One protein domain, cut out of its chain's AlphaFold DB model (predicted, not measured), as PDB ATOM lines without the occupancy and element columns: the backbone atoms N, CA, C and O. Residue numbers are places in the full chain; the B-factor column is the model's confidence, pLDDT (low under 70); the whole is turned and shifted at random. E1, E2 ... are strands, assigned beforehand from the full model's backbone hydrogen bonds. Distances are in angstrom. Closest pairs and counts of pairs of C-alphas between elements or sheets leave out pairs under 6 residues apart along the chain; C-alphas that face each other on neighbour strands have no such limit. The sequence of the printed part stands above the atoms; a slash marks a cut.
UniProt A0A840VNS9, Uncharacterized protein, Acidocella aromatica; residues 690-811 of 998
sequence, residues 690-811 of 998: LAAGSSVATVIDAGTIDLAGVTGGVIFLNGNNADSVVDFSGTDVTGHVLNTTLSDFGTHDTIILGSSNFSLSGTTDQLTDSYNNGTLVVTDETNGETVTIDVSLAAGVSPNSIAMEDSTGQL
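Overview. This is residues 690 to 811 of the 998 residues of an uncharacterized protein of Acidocella aromatica (UniProt A0A840VNS9). The chain is wound in stacked turns, a short solenoid with two walls: E1, E3, E5 and E9 run one way in one wall, and E2, E4, E6 and E10 run back in the other. Between the third turn and the last, E7 and E8 are put in, and they extend the first wall beyond E9 as a hairpin. The printed part has 122 residues, with no named helix and ten named strands, E1 to E10 in chain order; the class is all strand, though only 56 residues are in named elements. One sheet is mixed, in the order E1 E3 E5 E9 E8 E7, and the other is all parallel, in the order E2 E4 E6 E10. The whole is compact, with a radius of gyration of the C-alphas of 13.5 A, and rounded, spanning 37 by 31 by 25 A.

Along the chain. E1 is residues 695 to 701, 14.6 A long, from C-alpha 695 at (15.569, 43.186, 149.449). E2 is residues 704 to 707, E3 residues 713 to 716 and E4 residues 725 to 728. E5, residues 737 to 745, is the longest by residues; it is 18.6 A long and bends by 62 degrees at residue 740. E6 is residues 750 to 753. E7, residues 767 to 772, is 16.4 A long, and E8, residues 775 to 780, is 16.5 A. E9, residues 786 to 793, is 20.5 A long and bends by 52 degrees at residue 790. E10, residues 803 to 806, ends with C-alpha 806 at (7.815, 52.794, 128.935).

Arrangement. The six-strand sheet is twisted, with edge strands E1 and E7. E1 and E3 are parallel at 7 degrees, with N 716 and O 699 2.8 A apart. E3 and E5 are parallel at 26 degrees, with N 743 and O 715 2.8 A apart. E5 and E9 are parallel at 24 degrees, with N 742 and O 790 2.8 A apart. E7, E8 and E9 form a meander, each strand the antiparallel neighbour of the one before, with hairpins E7 and E8, E8 and E9; N 770 and O 777 are 2.8 A apart, and so are N 778 and O 787. In the other sheet, N 727 and O 705 of E4 and E2 are 2.8 A apart, N 726 and O 750 of E4 and E6 3.0 A, and N 751 and O 803 of E6 and E10 3.1 A. E1 and E2 meet only through their link.

Size, cuts and confidence. The C-alphas of Gly 762 and Ala 795, the two farthest apart, are 38.5 A apart. The printed part has no cut. The link from E6 to E7, residues 754 to 766, is long. The mean pLDDT of the printed part is 71.7; 48 residues are under 70, among them 754 to 768 and 799 to 811.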
ATOM      1  N   LEU A 690       8.387  40.396 141.863       84.25
ATOM      2  CA  LEU A 690       8.738  40.439 143.284       84.25
ATOM      3  C   LEU A 690       7.883  41.471 144.031       84.25
ATOM      4  O   LEU A 690       7.794  42.633 143.623       84.25
ATOM      5  N   ALA A 691       7.291  41.078 145.162       82.88
ATOM      6  CA  ALA A 691       6.427  41.972 145.927       82.88
ATOM      7  C   ALA A 691       7.198  43.121 146.606       82.88
ATOM      8  O   ALA A 691       8.406  43.046 146.871       82.88
ATOM      9  N   ALA A 692       6.466  44.183 146.946       76.75
ATOM     10  CA  ALA A 692       7.010  45.382 147.570       76.75
ATOM     11  C   ALA A 692       7.739  45.089 148.897       76.75
ATOM     12  O   ALA A 692       7.205  44.419 149.782       76.75
ATOM     13  N   GLY A 693       8.950  45.635 149.053       73.50
ATOM     14  CA  GLY A 693       9.814  45.399 150.219       73.50
ATOM     15  C   GLY A 693      10.847  44.278 150.034       73.50
ATOM     16  O   GLY A 693      11.675  44.055 150.924       73.50
ATOM     17  N   SER A 694      10.841  43.592 148.884       80.25
ATOM     18  CA  SER A 694      11.856  42.586 148.550       80.25
ATOM     19  C   SER A 694      13.257  43.211 148.478       80.25
ATOM     20  O   SER A 694      13.468  44.193 147.771       80.25
ATOM     21  N   SER A 695      14.210  42.661 149.234       79.38
ATOM     22  CA  SER A 695      15.569  43.186 149.449       79.38
ATOM     23  C   SER A 695      16.591  42.052 149.529       79.38
ATOM     24  O   SER A 695      16.708  41.398 150.562       79.38
ATOM     25  N   VAL A 696      17.376  41.836 148.472       72.12
ATOM     26  CA  VAL A 696      18.430  40.807 148.438       72.12
ATOM     27  C   VAL A 696      19.785  41.457 148.153       72.12
ATOM     28  O   VAL A 696      19.909  42.280 147.249       72.12
ATOM     29  N   ALA A 697      20.814  41.093 148.925       74.38
ATOM     30  CA  ALA A 697      22.147  41.700 148.823       74.38
ATOM     31  C   ALA A 697      22.800  41.556 147.436       74.38
ATOM     32  O   ALA A 697      23.590  42.409 147.029       74.38
ATOM     33  N   THR A 698      22.497  40.480 146.710       78.88
ATOM     34  CA  THR A 698      22.913  40.275 145.321       78.88
ATOM     35  C   THR A 698      21.781  39.621 144.546       78.88
ATOM     36  O   THR A 698      21.269  38.583 144.960       78.88
ATOM     37  N   VAL A 699      21.427  40.195 143.402       80.88
ATOM     38  CA  VAL A 699      20.614  39.526 142.386       80.88
ATOM     39  C   VAL A 699      21.475  39.309 141.143       80.88
ATOM     40  O   VAL A 699      22.306  40.154 140.821       80.88
ATOM     41  N   ILE A 700      21.312  38.178 140.469       80.88
ATOM     42  CA  ILE A 700      21.960  37.841 139.198       80.88
ATOM     43  C   ILE A 700      20.841  37.593 138.189       80.88
ATOM     44  O   ILE A 700      20.128  36.600 138.306       80.88
ATOM     45  N   ASP A 701      20.668  38.490 137.228       79.31
ATOM     46  CA  ASP A 701      19.612  38.397 136.219       79.31
ATOM     47  C   ASP A 701      20.171  37.997 134.852       79.31
ATOM     48  O   ASP A 701      21.312  38.306 134.505       79.31
ATOM     49  N   ALA A 702      19.350  37.293 134.083       81.44
ATOM     50  CA  ALA A 702      19.538  37.069 132.657       81.44
ATOM     51  C   ALA A 702      18.200  37.005 131.883       81.44
ATOM     52  O   ALA A 702      18.186  36.581 130.722       81.44
ATOM     53  N   GLY A 703      17.082  37.328 132.545       85.75
ATOM     54  CA  GLY A 703      15.705  37.211 132.073       85.75
ATOM     55  C   GLY A 703      14.930  38.506 132.322       85.75
ATOM     56  O   GLY A 703      15.193  39.512 131.670       85.75
ATOM     57  N   THR A 704      13.931  38.484 133.204       87.56
ATOM     58  CA  THR A 704      13.137  39.676 133.537       87.56
ATOM     59  C   THR A 704      12.805  39.732 135.022       87.56
ATOM     60  O   THR A 704      12.240  38.785 135.571       87.56
ATOM     61  N   ILE A 705      13.086  40.869 135.652       86.94
ATOM     62  CA  ILE A 705      12.754  41.180 137.043       86.94
ATOM     63  C   ILE A 705      11.753  42.336 137.069       86.94
ATOM     64  O   ILE A 705      12.053  43.418 136.578       86.94
ATOM     65  N   ASP A 706      10.593  42.109 137.680       85.75
ATOM     66  CA  ASP A 706       9.520  43.092 137.881       85.75
ATOM     67  C   ASP A 706       9.423  43.446 139.376       85.75
ATOM     68  O   ASP A 706       9.324  42.565 140.237       85.75
ATOM     69  N   LEU A 707       9.535  44.742 139.695       78.50
ATOM     70  CA  LEU A 707       9.731  45.254 141.053       78.50
ATOM     71  C   LEU A 707       8.542  46.092 141.536       78.50
ATOM     72  O   LEU A 707       8.502  47.315 141.378       78.50
ATOM     73  N   ALA A 708       7.627  45.465 142.277       66.00
ATOM     74  CA  ALA A 708       6.483  46.154 142.883       66.00
ATOM     75  C   ALA A 708       6.850  47.088 144.066       66.00
ATOM     76  O   ALA A 708       5.976  47.737 144.641       66.00
ATOM     77  N   GLY A 709       8.124  47.179 144.471       58.56
ATOM     78  CA  GLY A 709       8.578  48.138 145.487       58.56
ATOM     79  C   GLY A 709      10.098  48.191 145.668       58.56
ATOM     80  O   GLY A 709      10.758  47.157 145.741       58.56
ATOM     81  N   VAL A 710      10.649  49.405 145.780       51.81
ATOM     82  CA  VAL A 710      12.095  49.657 145.934       51.81
ATOM     83  C   VAL A 710      12.642  49.224 147.291       51.81
ATOM     84  O   VAL A 710      12.271  49.773 148.330       51.81
ATOM     85  N   THR A 711      13.642  48.345 147.272       53.97
ATOM     86  CA  THR A 711      14.441  48.015 148.458       53.97
ATOM     87  C   THR A 711      15.876  47.682 148.055       53.97
ATOM     88  O   THR A 711      16.106  47.001 147.061       53.97
ATOM     89  N   GLY A 712      16.851  48.209 148.800       64.38
ATOM     90  CA  GLY A 712      18.226  48.312 148.308       64.38
ATOM     91  C   GLY A 712      19.008  46.999 148.217       64.38
ATOM     92  O   GLY A 712      18.886  46.115 149.065       64.38
ATOM     93  N   GLY A 713      19.862  46.931 147.197       74.50
ATOM     94  CA  GLY A 713      20.712  45.796 146.837       74.50
ATOM     95  C   GLY A 713      21.482  46.084 145.543       74.50
ATOM     96  O   GLY A 713      21.432  47.206 145.027       74.50
ATOM     97  N   VAL A 714      22.181  45.078 145.009       82.50
ATOM     98  CA  VAL A 714      22.845  45.158 143.695       82.50
ATOM     99  C   VAL A 714      22.297  44.072 142.773       82.50
ATOM    100  O   VAL A 714      22.340  42.894 143.130       82.50
ATOM    101  N   ILE A 715      21.824  44.459 141.587       87.50
ATOM    102  CA  ILE A 715      21.412  43.547 140.512       87.50
ATOM    103  C   ILE A 715      22.543  43.485 139.480       87.50
ATOM    104  O   ILE A 715      22.953  44.514 138.950       87.50
ATOM    105  N   PHE A 716      23.061  42.291 139.205       87.06
ATOM    106  CA  PHE A 716      24.085  42.027 138.196       87.06
ATOM    107  C   PHE A 716      23.443  41.421 136.945       87.06
ATOM    108  O   PHE A 716      22.816  40.369 137.042       87.06
ATOM    109  N   LEU A 717      23.636  42.049 135.784       85.19
ATOM    110  CA  LEU A 717      22.959  41.689 134.525       85.19
ATOM    111  C   LEU A 717      23.817  40.810 133.588       85.19
ATOM    112  O   LEU A 717      23.479  40.584 132.435       85.19
ATOM    113  N   ASN A 718      24.958  40.300 134.073       78.19
ATOM    114  CA  ASN A 718      25.888  39.426 133.332       78.19
ATOM    115  C   ASN A 718      26.462  39.998 132.009       78.19
ATOM    116  O   ASN A 718      27.088  39.266 131.226       78.19
ATOM    117  N   GLY A 719      26.303  41.300 131.764       73.00
ATOM    118  CA  GLY A 719      26.854  42.000 130.613       73.00
ATOM    119  C   GLY A 719      26.239  41.577 129.282       73.00
ATOM    120  O   GLY A 719      25.132  41.070 129.185       73.00
ATOM    121  N   ASN A 720      27.001  41.771 128.204       65.62
ATOM    122  CA  ASN A 720      26.523  41.701 126.811       65.62
ATOM    123  C   ASN A 720      26.001  40.327 126.315       65.62
ATOM    124  O   ASN A 720      25.803  40.172 125.108       65.62
ATOM    125  N   ASN A 721      25.865  39.327 127.191       66.00
ATOM    126  CA  ASN A 721      25.485  37.948 126.860       66.00
ATOM    127  C   ASN A 721      24.085  37.552 127.355       66.00
ATOM    128  O   ASN A 721      23.627  36.466 127.002       66.00
ATOM    129  N   ALA A 722      23.452  38.385 128.180       63.16
ATOM    130  CA  ALA A 722      22.049  38.271 128.538       63.16
ATOM    131  C   ALA A 722      21.266  39.427 127.900       63.16
ATOM    132  O   ALA A 722      21.836  40.477 127.595       63.16
ATOM    133  N   ASP A 723      19.975  39.195 127.681       79.81
ATOM    134  CA  ASP A 723      19.017  40.196 127.216       79.81
ATOM    135  C   ASP A 723      18.120  40.547 128.425       79.81
ATOM    136  O   ASP A 723      16.947  40.175 128.468       79.81
ATOM    137  N   SER A 724      18.717  41.118 129.483       85.62
ATOM    138  CA  SER A 724      18.094  41.227 130.814       85.62
ATOM    139  C   SER A 724      17.169  42.438 130.914       85.62
ATOM    140  O   SER A 724      17.499  43.528 130.446       85.62
ATOM    141  N   VAL A 725      16.024  42.291 131.575       86.25
ATOM    142  CA  VAL A 725      15.011  43.350 131.664       86.25
ATOM    143  C   VAL A 725      14.691  43.655 133.122       86.25
ATOM    144  O   VAL A 725      14.134  42.814 133.824       86.25
ATOM    145  N   VAL A 726      14.998  44.875 133.568       86.75
ATOM    146  CA  VAL A 726      14.628  45.349 134.909       86.75
ATOM    147  C   VAL A 726      13.461  46.320 134.789       86.75
ATOM    148  O   VAL A 726      13.613  47.439 134.290       86.75
ATOM    149  N   ASP A 727      12.295  45.878 135.244       84.50
ATOM    150  CA  ASP A 727      11.044  46.617 135.188       84.50
ATOM    151  C   ASP A 727      10.710  47.252 136.547       84.50
ATOM    152  O   ASP A 727      10.529  46.579 137.565       84.50
ATOM    153  N   PHE A 728      10.637  48.584 136.545       79.38
ATOM    154  CA  PHE A 728      10.209  49.407 137.675       79.38
ATOM    155  C   PHE A 728       8.801  49.990 137.450       79.38
ATOM    156  O   PHE A 728       8.443  51.000 138.056       79.38
ATOM    157  N   SER A 729       7.997  49.448 136.533       73.75
ATOM    158  CA  SER A 729       6.705  50.035 136.159       73.75
ATOM    159  C   SER A 729       5.606  49.872 137.206       73.75
ATOM    160  O   SER A 729       4.692  50.695 137.251       73.75
ATOM    161  N   GLY A 730       5.723  48.872 138.083       67.38
ATOM    162  CA  GLY A 730       4.863  48.685 139.253       67.38
ATOM    163  C   GLY A 730       5.313  49.437 140.514       67.38
ATOM    164  O   GLY A 730       4.666  49.306 141.553       67.38
ATOM    165  N   THR A 731       6.419  50.189 140.475       66.69
ATOM    166  CA  THR A 731       7.032  50.781 141.675       66.69
ATOM    167  C   THR A 731       6.461  52.172 142.013       66.69
ATOM    168  O   THR A 731       6.302  53.013 141.134       66.69
ATOM    169  N   ASP A 732       6.206  52.470 143.293       60.16
ATOM    170  CA  ASP A 732       5.972  53.844 143.790       60.16
ATOM    171  C   ASP A 732       7.297  54.423 144.313       60.16
ATOM    172  O   ASP A 732       7.810  54.014 145.361       60.16
ATOM    173  N   VAL A 733       7.888  55.354 143.559       58.44
ATOM    174  CA  VAL A 733       9.210  55.927 143.863       58.44
ATOM    175  C   VAL A 733       9.052  57.238 144.627       58.44
ATOM    176  O   VAL A 733       9.387  58.322 144.147       58.44
ATOM    177  N   THR A 734       8.552  57.138 145.859       51.97
ATOM    178  CA  THR A 734       8.405  58.275 146.776       51.97
ATOM    179  C   THR A 734       9.755  58.992 146.994       51.97
ATOM    180  O   THR A 734      10.588  58.557 147.789       51.97
ATOM    181  N   GLY A 735       9.966  60.118 146.299       52.94
ATOM    182  CA  GLY A 735      11.208  60.906 146.337       52.94
ATOM    183  C   GLY A 735      12.188  60.675 145.176       52.94
ATOM    184  O   GLY A 735      13.302  61.183 145.244       52.94
ATOM    185  N   HIS A 736      11.788  59.945 144.128       60.84
ATOM    186  CA  HIS A 736      12.471  59.831 142.825       60.84
ATOM    187  C   HIS A 736      13.935  59.315 142.852       60.84
ATOM    188  O   HIS A 736      14.739  59.596 141.961       60.84
ATOM    189  N   VAL A 737      14.289  58.489 143.843       59.84
ATOM    190  CA  VAL A 737      15.575  57.763 143.898       59.84
ATOM    191  C   VAL A 737      15.318  56.259 143.974       59.84
ATOM    192  O   VAL A 737      14.745  55.773 144.953       59.84
ATOM    193  N   LEU A 738      15.778  55.504 142.972       70.94
ATOM    194  CA  LEU A 738      15.814  54.045 143.030       70.94
ATOM    195  C   LEU A 738      17.043  53.619 143.842       70.94
ATOM    196  O   LEU A 738      18.177  53.733 143.387       70.94
ATOM    197  N   ASN A 739      16.830  53.101 145.055       68.88
ATOM    198  CA  ASN A 739      17.905  52.693 145.978       68.88
ATOM    199  C   ASN A 739      18.611  51.370 145.586       68.88
ATOM    200  O   ASN A 739      19.178  50.691 146.445       68.88
ATOM    201  N   THR A 740      18.562  50.992 144.309       76.00
ATOM    202  CA  THR A 740      19.060  49.723 143.765       76.00
ATOM    203  C   THR A 740      20.135  50.010 142.727       76.00
ATOM    204  O   THR A 740      19.896  50.763 141.786       76.00
ATOM    205  N   THR A 741      21.311  49.399 142.875       85.81
ATOM    206  CA  THR A 741      22.398  49.542 141.898       85.81
ATOM    207  C   THR A 741      22.298  48.452 140.834       85.81
ATOM    208  O   THR A 741      22.355  47.266 141.159       85.81
ATOM    209  N   LEU A 742      22.210  48.835 139.562       88.50
ATOM    210  CA  LEU A 742      22.388  47.930 138.426       88.50
ATOM    211  C   LEU A 742      23.883  47.810 138.101       88.50
ATOM    212  O   LEU A 742      24.620  48.796 138.143       88.50
ATOM    213  N   SER A 743      24.356  46.608 137.790       89.38
ATOM    214  CA  SER A 743      25.780  46.297 137.658       89.38
ATOM    215  C   SER A 743      26.055  45.353 136.491       89.38
ATOM    216  O   SER A 743      25.286  44.433 136.228       89.38
ATOM    217  N   ASP A 744      27.176  45.581 135.807       87.75
ATOM    218  CA  ASP A 744      27.556  44.915 134.554       87.75
ATOM    219  C   ASP A 744      26.466  45.043 133.467       87.75
ATOM    220  O   ASP A 744      26.120  44.072 132.808       87.75
ATOM    221  N   PHE A 745      25.918  46.253 133.288       86.62
ATOM    222  CA  PHE A 745      24.855  46.550 132.312       86.62
ATOM    223  C   PHE A 745      25.385  46.490 130.861       86.62
ATOM    224  O   PHE A 745      26.279  47.261 130.493       86.62
ATOM    225  N   GLY A 746      24.864  45.567 130.052       82.44
ATOM    226  CA  GLY A 746      25.259  45.242 128.678       82.44
ATOM    227  C   GLY A 746      24.632  46.112 127.575       82.44
ATOM    228  O   GLY A 746      23.928  47.083 127.827       82.44
ATOM    229  N   THR A 747      24.884  45.763 126.305       76.44
ATOM    230  CA  THR A 747      24.265  46.423 125.128       76.44
ATOM    231  C   THR A 747      22.892  45.874 124.723       76.44
ATOM    232  O   THR A 747      22.403  46.246 123.652       76.44
ATOM    233  N   HIS A 748      22.335  44.933 125.487       77.44
ATOM    234  CA  HIS A 748      21.039  44.295 125.221       77.44
ATOM    235  C   HIS A 748      20.131  44.252 126.463       77.44
ATOM    236  O   HIS A 748      19.026  43.731 126.371       77.44
ATOM    237  N   ASP A 749      20.576  44.823 127.589       82.81
ATOM    238  CA  ASP A 749      19.736  44.982 128.774       82.81
ATOM    239  C   ASP A 749      18.814  46.206 128.616       82.81
ATOM    240  O   ASP A 749      19.224  47.236 128.062       82.81
ATOM    241  N   THR A 750      17.598  46.116 129.157       82.69
ATOM    242  CA  THR A 750      16.565  47.165 129.109       82.69
ATOM    243  C   THR A 750      16.119  47.566 130.514       82.69
ATOM    244  O   THR A 750      15.920  46.719 131.388       82.69
ATOM    245  N   ILE A 751      15.912  48.870 130.722       82.38
ATOM    246  CA  ILE A 751      15.225  49.418 131.901       82.38
ATOM    247  C   ILE A 751      13.817  49.852 131.482       82.38
ATOM    248  O   ILE A 751      13.682  50.685 130.583       82.38
ATOM    249  N   ILE A 752      12.783  49.337 132.147       79.44
ATOM    250  CA  ILE A 752      11.391  49.763 131.934       79.44
ATOM    251  C   ILE A 752      10.962  50.685 133.080       79.44
ATOM    252  O   ILE A 752      11.193  50.385 134.254       79.44
ATOM    253  N   LEU A 753      10.346  51.826 132.748       76.00
ATOM    254  CA  LEU A 753       9.797  52.782 133.717       76.00
ATOM    255  C   LEU A 753       8.295  52.996 133.480       76.00
ATOM    256  O   LEU A 753       7.849  53.168 132.347       76.00
ATOM    257  N   GLY A 754       7.510  53.016 134.560       68.19
ATOM    258  CA  GLY A 754       6.053  53.170 134.508       68.19
ATOM    259  C   GLY A 754       5.542  54.531 134.966       68.19
ATOM    260  O   GLY A 754       6.274  55.371 135.495       68.19
ATOM    261  N   SER A 755       4.233  54.717 134.802       59.75
ATOM    262  CA  SER A 755       3.502  55.957 135.099       59.75
ATOM    263  C   SER A 755       3.359  56.303 136.588       59.75
ATOM    264  O   SER A 755       2.792  57.344 136.911       59.75
ATOM    265  N   SER A 756       3.883  55.466 137.487       57.41
ATOM    266  CA  SER A 756       4.023  55.715 138.928       57.41
ATOM    267  C   SER A 756       5.390  56.288 139.335       57.41
ATOM    268  O   SER A 756       5.511  56.864 140.415       57.41
ATOM    269  N   ASN A 757       6.420  56.164 138.487       54.56
ATOM    270  CA  ASN A 757       7.782  56.644 138.782       54.56
ATOM    271  C   ASN A 757       7.914  58.169 138.619       54.56
ATOM    272  O   ASN A 757       8.723  58.819 139.290       54.56
ATOM    273  N   PHE A 758       7.082  58.728 137.740       58.47
ATOM    274  CA  PHE A 758       6.935  60.150 137.441       58.47
ATOM    275  C   PHE A 758       5.502  60.586 137.763       58.47
ATOM    276  O   PHE A 758       4.570  59.790 137.665       58.47
ATOM    277  N   SER A 759       5.289  61.864 138.089       50.31
ATOM    278  CA  SER A 759       3.941  62.423 138.268       50.31
ATOM    279  C   SER A 759       3.302  62.750 136.910       50.31
ATOM    280  O   SER A 759       2.986  63.917 136.643       50.31
ATOM    281  N   LEU A 760       3.124  61.727 136.062       47.38
ATOM    282  CA  LEU A 760       2.624  61.879 134.693       47.38
ATOM    283  C   LEU A 760       1.249  62.556 134.702       47.38
ATOM    284  O   LEU A 760       0.258  62.025 135.212       47.38
ATOM    285  N   SER A 761       1.205  63.766 134.155       39.91
ATOM    286  CA  SER A 761       0.054  64.672 134.262       39.91
ATOM    287  C   SER A 761      -0.932  64.480 133.102       39.91
ATOM    288  O   SER A 761      -2.085  64.915 133.149       39.91
ATOM    289  N   GLY A 762      -0.489  63.784 132.053       39.88
ATOM    290  CA  GLY A 762      -1.299  63.375 130.917       39.88
ATOM    291  C   GLY A 762      -0.483  62.580 129.899       39.88
ATOM    292  O   GLY A 762       0.704  62.336 130.069       39.88
ATOM    293  N   THR A 763      -1.115  62.191 128.795       42.22
ATOM    294  CA  THR A 763      -0.501  61.374 127.732       42.22
ATOM    295  C   THR A 763       0.387  62.212 126.795       42.22
ATOM    296  O   THR A 763       0.134  62.253 125.589       42.22
ATOM    297  N   THR A 764       1.341  62.970 127.345       46.56
ATOM    298  CA  THR A 764       2.146  63.947 126.571       46.56
ATOM    299  C   THR A 764       3.557  64.202 127.116       46.56
ATOM    300  O   THR A 764       4.268  65.035 126.555       46.56
ATOM    301  N   ASP A 765       3.961  63.530 128.191       51.22
ATOM    302  CA  ASP A 765       5.197  63.847 128.910       51.22
ATOM    303  C   ASP A 765       6.423  63.247 128.192       51.22
ATOM    304  O   ASP A 765       6.437  62.073 127.823       51.22
ATOM    305  N   GLN A 766       7.435  64.081 127.924       58.38
ATOM    306  CA  GLN A 766       8.696  63.668 127.293       58.38
ATOM    307  C   GLN A 766       9.701  63.277 128.381       58.38
ATOM    308  O   GLN A 766       9.878  64.028 129.340       58.38
ATOM    309  N   LEU A 767      10.384  62.142 128.213       63.16
ATOM    310  CA  LEU A 767      11.469  61.716 129.098       63.16
ATOM    311  C   LEU A 767      12.830  61.922 128.419       63.16
ATOM    312  O   LEU A 767      13.027  61.465 127.292       63.16
ATOM    313  N   THR A 768      13.781  62.556 129.111       66.88
ATOM    314  CA  THR A 768      15.178  62.696 128.657       66.88
ATOM    315  C   THR A 768      16.171  62.049 129.625       66.88
ATOM    316  O   THR A 768      16.043  62.151 130.847       66.88
ATOM    317  N   ASP A 769      17.172  61.354 129.074       70.69
ATOM    318  CA  ASP A 769      18.173  60.576 129.806       70.69
ATOM    319  C   ASP A 769      19.546  61.273 129.888       70.69
ATOM    320  O   ASP A 769      20.025  61.904 128.945       70.69
ATOM    321  N   SER A 770      20.221  61.151 131.035       76.75
ATOM    322  CA  SER A 770      21.581  61.662 131.240       76.75
ATOM    323  C   SER A 770      22.395  60.769 132.177       76.75
ATOM    324  O   SER A 770      22.194  60.749 133.392       76.75
ATOM    325  N   TYR A 771      23.365  60.044 131.619       77.06
ATOM    326  CA  TYR A 771      24.273  59.188 132.383       77.06
ATOM    327  C   TYR A 771      25.538  59.939 132.819       77.06
ATOM    328  O   TYR A 771      26.330  60.397 131.992       77.06
ATOM    329  N   ASN A 772      25.771  60.010 134.130       76.75
ATOM    330  CA  ASN A 772      26.870  60.747 134.743       76.75
ATOM    331  C   ASN A 772      27.627  59.866 135.751       76.75
ATOM    332  O   ASN A 772      27.201  59.688 136.885       76.75
ATOM    333  N   ASN A 773      28.792  59.349 135.342       77.94
ATOM    334  CA  ASN A 773      29.780  58.687 136.214       77.94
ATOM    335  C   ASN A 773      29.194  57.596 137.151       77.94
ATOM    336  O   ASN A 773      29.529  57.543 138.332       77.94
ATOM    337  N   GLY A 774      28.345  56.717 136.616       80.19
ATOM    338  CA  GLY A 774      27.749  55.603 137.367       80.19
ATOM    339  C   GLY A 774      26.321  55.842 137.859       80.19
ATOM    340  O   GLY A 774      25.729  54.913 138.390       80.19
ATOM    341  N   THR A 775      25.748  57.029 137.640       84.94
ATOM    342  CA  THR A 775      24.329  57.308 137.905       84.94
ATOM    343  C   THR A 775      23.631  57.723 136.609       84.94
ATOM    344  O   THR A 775      24.078  58.640 135.915       84.94
ATOM    345  N   LEU A 776      22.533  57.051 136.277       83.38
ATOM    346  CA  LEU A 776      21.575  57.447 135.253       83.38
ATOM    347  C   LEU A 776      20.536  58.387 135.880       83.38
ATOM    348  O   LEU A 776      19.956  58.081 136.921       83.38
ATOM    349  N   VAL A 777      20.305  59.529 135.239       82.12
ATOM    350  CA  VAL A 777      19.254  60.490 135.593       82.12
ATOM    351  C   VAL A 777      18.242  60.516 134.457       82.12
ATOM    352  O   VAL A 777      18.631  60.685 133.303       82.12
ATOM    353  N   VAL A 778      16.961  60.360 134.775       77.88
ATOM    354  CA  VAL A 778      15.850  60.403 133.820       77.88
ATOM    355  C   VAL A 778      14.925  61.537 134.234       77.88
ATOM    356  O   VAL A 778      14.466  61.568 135.373       77.88
ATOM    357  N   THR A 779      14.683  62.485 133.334       75.25
ATOM    358  CA  THR A 779      13.938  63.720 133.615       75.25
ATOM    359  C   THR A 779      12.635  63.737 132.833       75.25
ATOM    360  O   THR A 779      12.655  63.523 131.626       75.25
ATOM    361  N   ASP A 780      11.527  64.034 133.505       71.06
ATOM    362  CA  ASP A 780      10.267  64.415 132.866       71.06
ATOM    363  C   ASP A 780      10.338  65.900 132.482       71.06
ATOM    364  O   ASP A 780      10.493  66.774 133.338       71.06
ATOM    365  N   GLU A 781      10.270  66.208 131.186       67.38
ATOM    366  CA  GLU A 781      10.426  67.582 130.694       67.38
ATOM    367  C   GLU A 781       9.179  68.461 130.895       67.38
ATOM    368  O   GLU A 781       9.276  69.689 130.802       67.38
ATOM    369  N   THR A 782       8.013  67.873 131.187       64.25
ATOM    370  CA  THR A 782       6.765  68.617 131.422       64.25
ATOM    371  C   THR A 782       6.737  69.223 132.822       64.25
ATOM    372  O   THR A 782       6.320  70.375 132.987       64.25
ATOM    373  N   ASN A 783       7.146  68.457 133.840       66.06
ATOM    374  CA  ASN A 783       7.110  68.885 135.246       66.06
ATOM    375  C   ASN A 783       8.502  69.164 135.852       66.06
ATOM    376  O   ASN A 783       8.597  69.975 136.776       66.06
ATOM    377  N   GLY A 784       9.574  68.593 135.295       70.06
ATOM    378  CA  GLY A 784      10.952  68.743 135.770       70.06
ATOM    379  C   GLY A 784      11.361  67.770 136.880       70.06
ATOM    380  O   GLY A 784      12.421  67.969 137.475       70.06
ATOM    381  N   GLU A 785      10.550  66.753 137.183       74.69
ATOM    382  CA  GLU A 785      10.888  65.719 138.166       74.69
ATOM    383  C   GLU A 785      11.940  64.749 137.605       74.69
ATOM    384  O   GLU A 785      11.962  64.432 136.412       74.69
ATOM    385  N   THR A 786      12.840  64.276 138.473       76.06
ATOM    386  CA  THR A 786      14.029  63.501 138.066       76.06
ATOM    387  C   THR A 786      14.137  62.182 138.820       76.06
ATOM    388  O   THR A 786      14.410  62.183 140.017       76.06
ATOM    389  N   VAL A 787      13.972  61.059 138.117       77.50
ATOM    390  CA  VAL A 787      14.260  59.719 138.645       77.50
ATOM    391  C   VAL A 787      15.754  59.438 138.508       77.50
ATOM    392  O   VAL A 787      16.353  59.689 137.462       77.50
ATOM    393  N   THR A 788      16.370  58.909 139.564       81.38
ATOM    394  CA  THR A 788      17.800  58.563 139.585       81.38
ATOM    395  C   THR A 788      18.023  57.083 139.879       81.38
ATOM    396  O   THR A 788      17.333  56.499 140.716       81.38
ATOM    397  N   ILE A 789      18.976  56.480 139.160       82.88
ATOM    398  CA  ILE A 789      19.304  55.048 139.192       82.88
ATOM    399  C   ILE A 789      20.828  54.902 139.157       82.88
ATOM    400  O   ILE A 789      21.461  55.429 138.243       82.88
ATOM    401  N   ASP A 790      21.441  54.176 140.090       87.75
ATOM    402  CA  ASP A 790      22.870  53.858 139.976       87.75
ATOM    403  C   ASP A 790      23.068  52.676 139.014       87.75
ATOM    404  O   ASP A 790      22.490  51.607 139.199       87.75
ATOM    405  N   VAL A 791      23.879  52.868 137.971       87.50
ATOM    406  CA  VAL A 791      24.100  51.918 136.871       87.50
ATOM    407  C   VAL A 791      25.596  51.827 136.557       87.50
ATOM    408  O   VAL A 791      26.210  52.790 136.103       87.50
ATOM    409  N   SER A 792      26.199  50.651 136.739       89.50
ATOM    410  CA  SER A 792      27.571  50.359 136.313       89.50
ATOM    411  C   SER A 792      27.574  49.572 135.003       89.50
ATOM    412  O   SER A 792      27.278  48.378 134.981       89.50
ATOM    413  N   LEU A 793      27.962  50.238 133.915       85.12
ATOM    414  CA  LEU A 793      28.065  49.654 132.574       85.12
ATOM    415  C   LEU A 793      29.115  48.531 132.487       85.12
ATOM    416  O   LEU A 793      30.191  48.621 133.086       85.12
ATOM    417  N   ALA A 794      28.829  47.516 131.671       84.69
ATOM    418  CA  ALA A 794      29.746  46.429 131.353       84.69
ATOM    419  C   ALA A 794      30.934  46.891 130.486       84.69
ATOM    420  O   ALA A 794      30.920  47.935 129.822       84.69
ATOM    421  N   ALA A 795      31.997  46.084 130.457       81.12
ATOM    422  CA  ALA A 795      33.233  46.435 129.761       81.12
ATOM    423  C   ALA A 795      33.030  46.630 128.241       81.12
ATOM    424  O   ALA A 795      32.750  45.685 127.504       81.12
ATOM    425  N   GLY A 796      33.236  47.863 127.766       73.50
ATOM    426  CA  GLY A 796      33.105  48.240 126.350       73.50
ATOM    427  C   GLY A 796      31.718  48.746 125.935       73.50
ATOM    428  O   GLY A 796      31.540  49.099 124.769       73.50
ATOM    429  N   VAL A 797      30.762  48.818 126.866       71.88
ATOM    430  CA  VAL A 797      29.441  49.425 126.652       71.88
ATOM    431  C   VAL A 797      29.558  50.954 126.643       71.88
ATOM    432  O   VAL A 797      30.391  51.537 127.339       71.88
ATOM    433  N   SER A 798      28.734  51.611 125.827       72.06
ATOM    434  CA  SER A 798      28.615  53.072 125.792       72.06
ATOM    435  C   SER A 798      27.415  53.507 126.635       72.06
ATOM    436  O   SER A 798      26.383  52.843 126.562       72.06
ATOM    437  N   PRO A 799      27.465  54.642 127.357       67.00
ATOM    438  CA  PRO A 799      26.274  55.208 127.999       67.00
ATOM    439  C   PRO A 799      25.090  55.366 127.035       67.00
ATOM    440  O   PRO A 799      23.950  55.097 127.385       67.00
ATOM    441  N   ASN A 800      25.382  55.693 125.774       62.38
ATOM    442  CA  ASN A 800      24.392  55.913 124.718       62.38
ATOM    443  C   ASN A 800      23.768  54.605 124.174       62.38
ATOM    444  O   ASN A 800      23.142  54.632 123.117       62.38
ATOM    445  N   SER A 801      24.024  53.454 124.804       63.03
ATOM    446  CA  SER A 801      23.402  52.164 124.469       63.03
ATOM    447  C   SER A 801      22.628  51.542 125.635       63.03
ATOM    448  O   SER A 801      22.356  50.349 125.589       63.03
ATOM    449  N   ILE A 802      22.275  52.331 126.657       67.31
ATOM    450  CA  ILE A 802      21.236  51.952 127.623       67.31
ATOM    451  C   ILE A 802      19.892  51.971 126.879       67.31
ATOM    452  O   ILE A 802      19.493  53.012 126.348       67.31
ATOM    453  N   ALA A 803      19.212  50.825 126.811       64.94
ATOM    454  CA  ALA A 803      17.851  50.753 126.294       64.94
ATOM    455  C   ALA A 803      16.854  51.144 127.393       64.94
ATOM    456  O   ALA A 803      16.996  50.753 128.554       64.94
ATOM    457  N   MET A 804      15.858  51.941 127.013       65.62
ATOM    458  CA  MET A 804      14.796  52.407 127.895       65.62
ATOM    459  C   MET A 804      13.463  52.348 127.164       65.62
ATOM    460  O   MET A 804      13.361  52.815 126.026       65.62
ATOM    461  N   GLU A 805      12.463  51.802 127.845       65.69
ATOM    462  CA  GLU A 805      11.096  51.634 127.357       65.69
ATOM    463  C   GLU A 805      10.110  52.103 128.436       65.69
ATOM    464  O   GLU A 805      10.422  52.108 129.633       65.69
ATOM    465  N   ASP A 806       8.921  52.531 128.017       59.19
ATOM    466  CA  ASP A 806       7.815  52.794 128.935       59.19
ATOM    467  C   ASP A 806       7.053  51.499 129.276       59.19
ATOM    468  O   ASP A 806       7.284  50.438 128.690       59.19
ATOM    469  N   SER A 807       6.068  51.583 130.172       52.31
ATOM    470  CA  SER A 807       5.177  50.461 130.513       52.31
ATOM    471  C   SER A 807       4.248  49.991 129.372       52.31
ATOM    472  O   SER A 807       3.287  49.265 129.627       52.31
ATOM    473  N   THR A 808       4.472  50.422 128.125       51.34
ATOM    474  CA  THR A 808       3.815  49.908 126.913       51.34
ATOM    475  C   THR A 808       4.799  49.267 125.921       51.34
ATOM    476  O   THR A 808       4.365  48.755 124.887       51.34
ATOM    477  N   GLY A 809       6.102  49.240 126.239       45.72
ATOM    478  CA  GLY A 809       7.167  48.742 125.359       45.72
ATOM    479  C   GLY A 809       7.558  49.734 124.257       45.72
ATOM    480  O   GLY A 809       8.074  49.336 123.210       45.72
ATOM    481  N   GLN A 810       7.262  51.027 124.431       46.34
ATOM    482  CA  GLN A 810       7.493  52.046 123.413       46.34
ATOM    483  C   GLN A 810       8.858  52.724 123.611       46.34
ATOM    484  O   GLN A 810       9.056  53.519 124.530       46.34
ATOM    485  N   LEU A 811       9.810  52.447 122.710       44.59
ATOM    486  CA  LEU A 811      11.010  53.278 122.577       44.59
ATOM    487  C   LEU A 811      10.636  54.638 121.975       44.59
ATOM    488  O   LEU A 811       9.992  54.707 120.928       44.59
TER     489      LEU A 811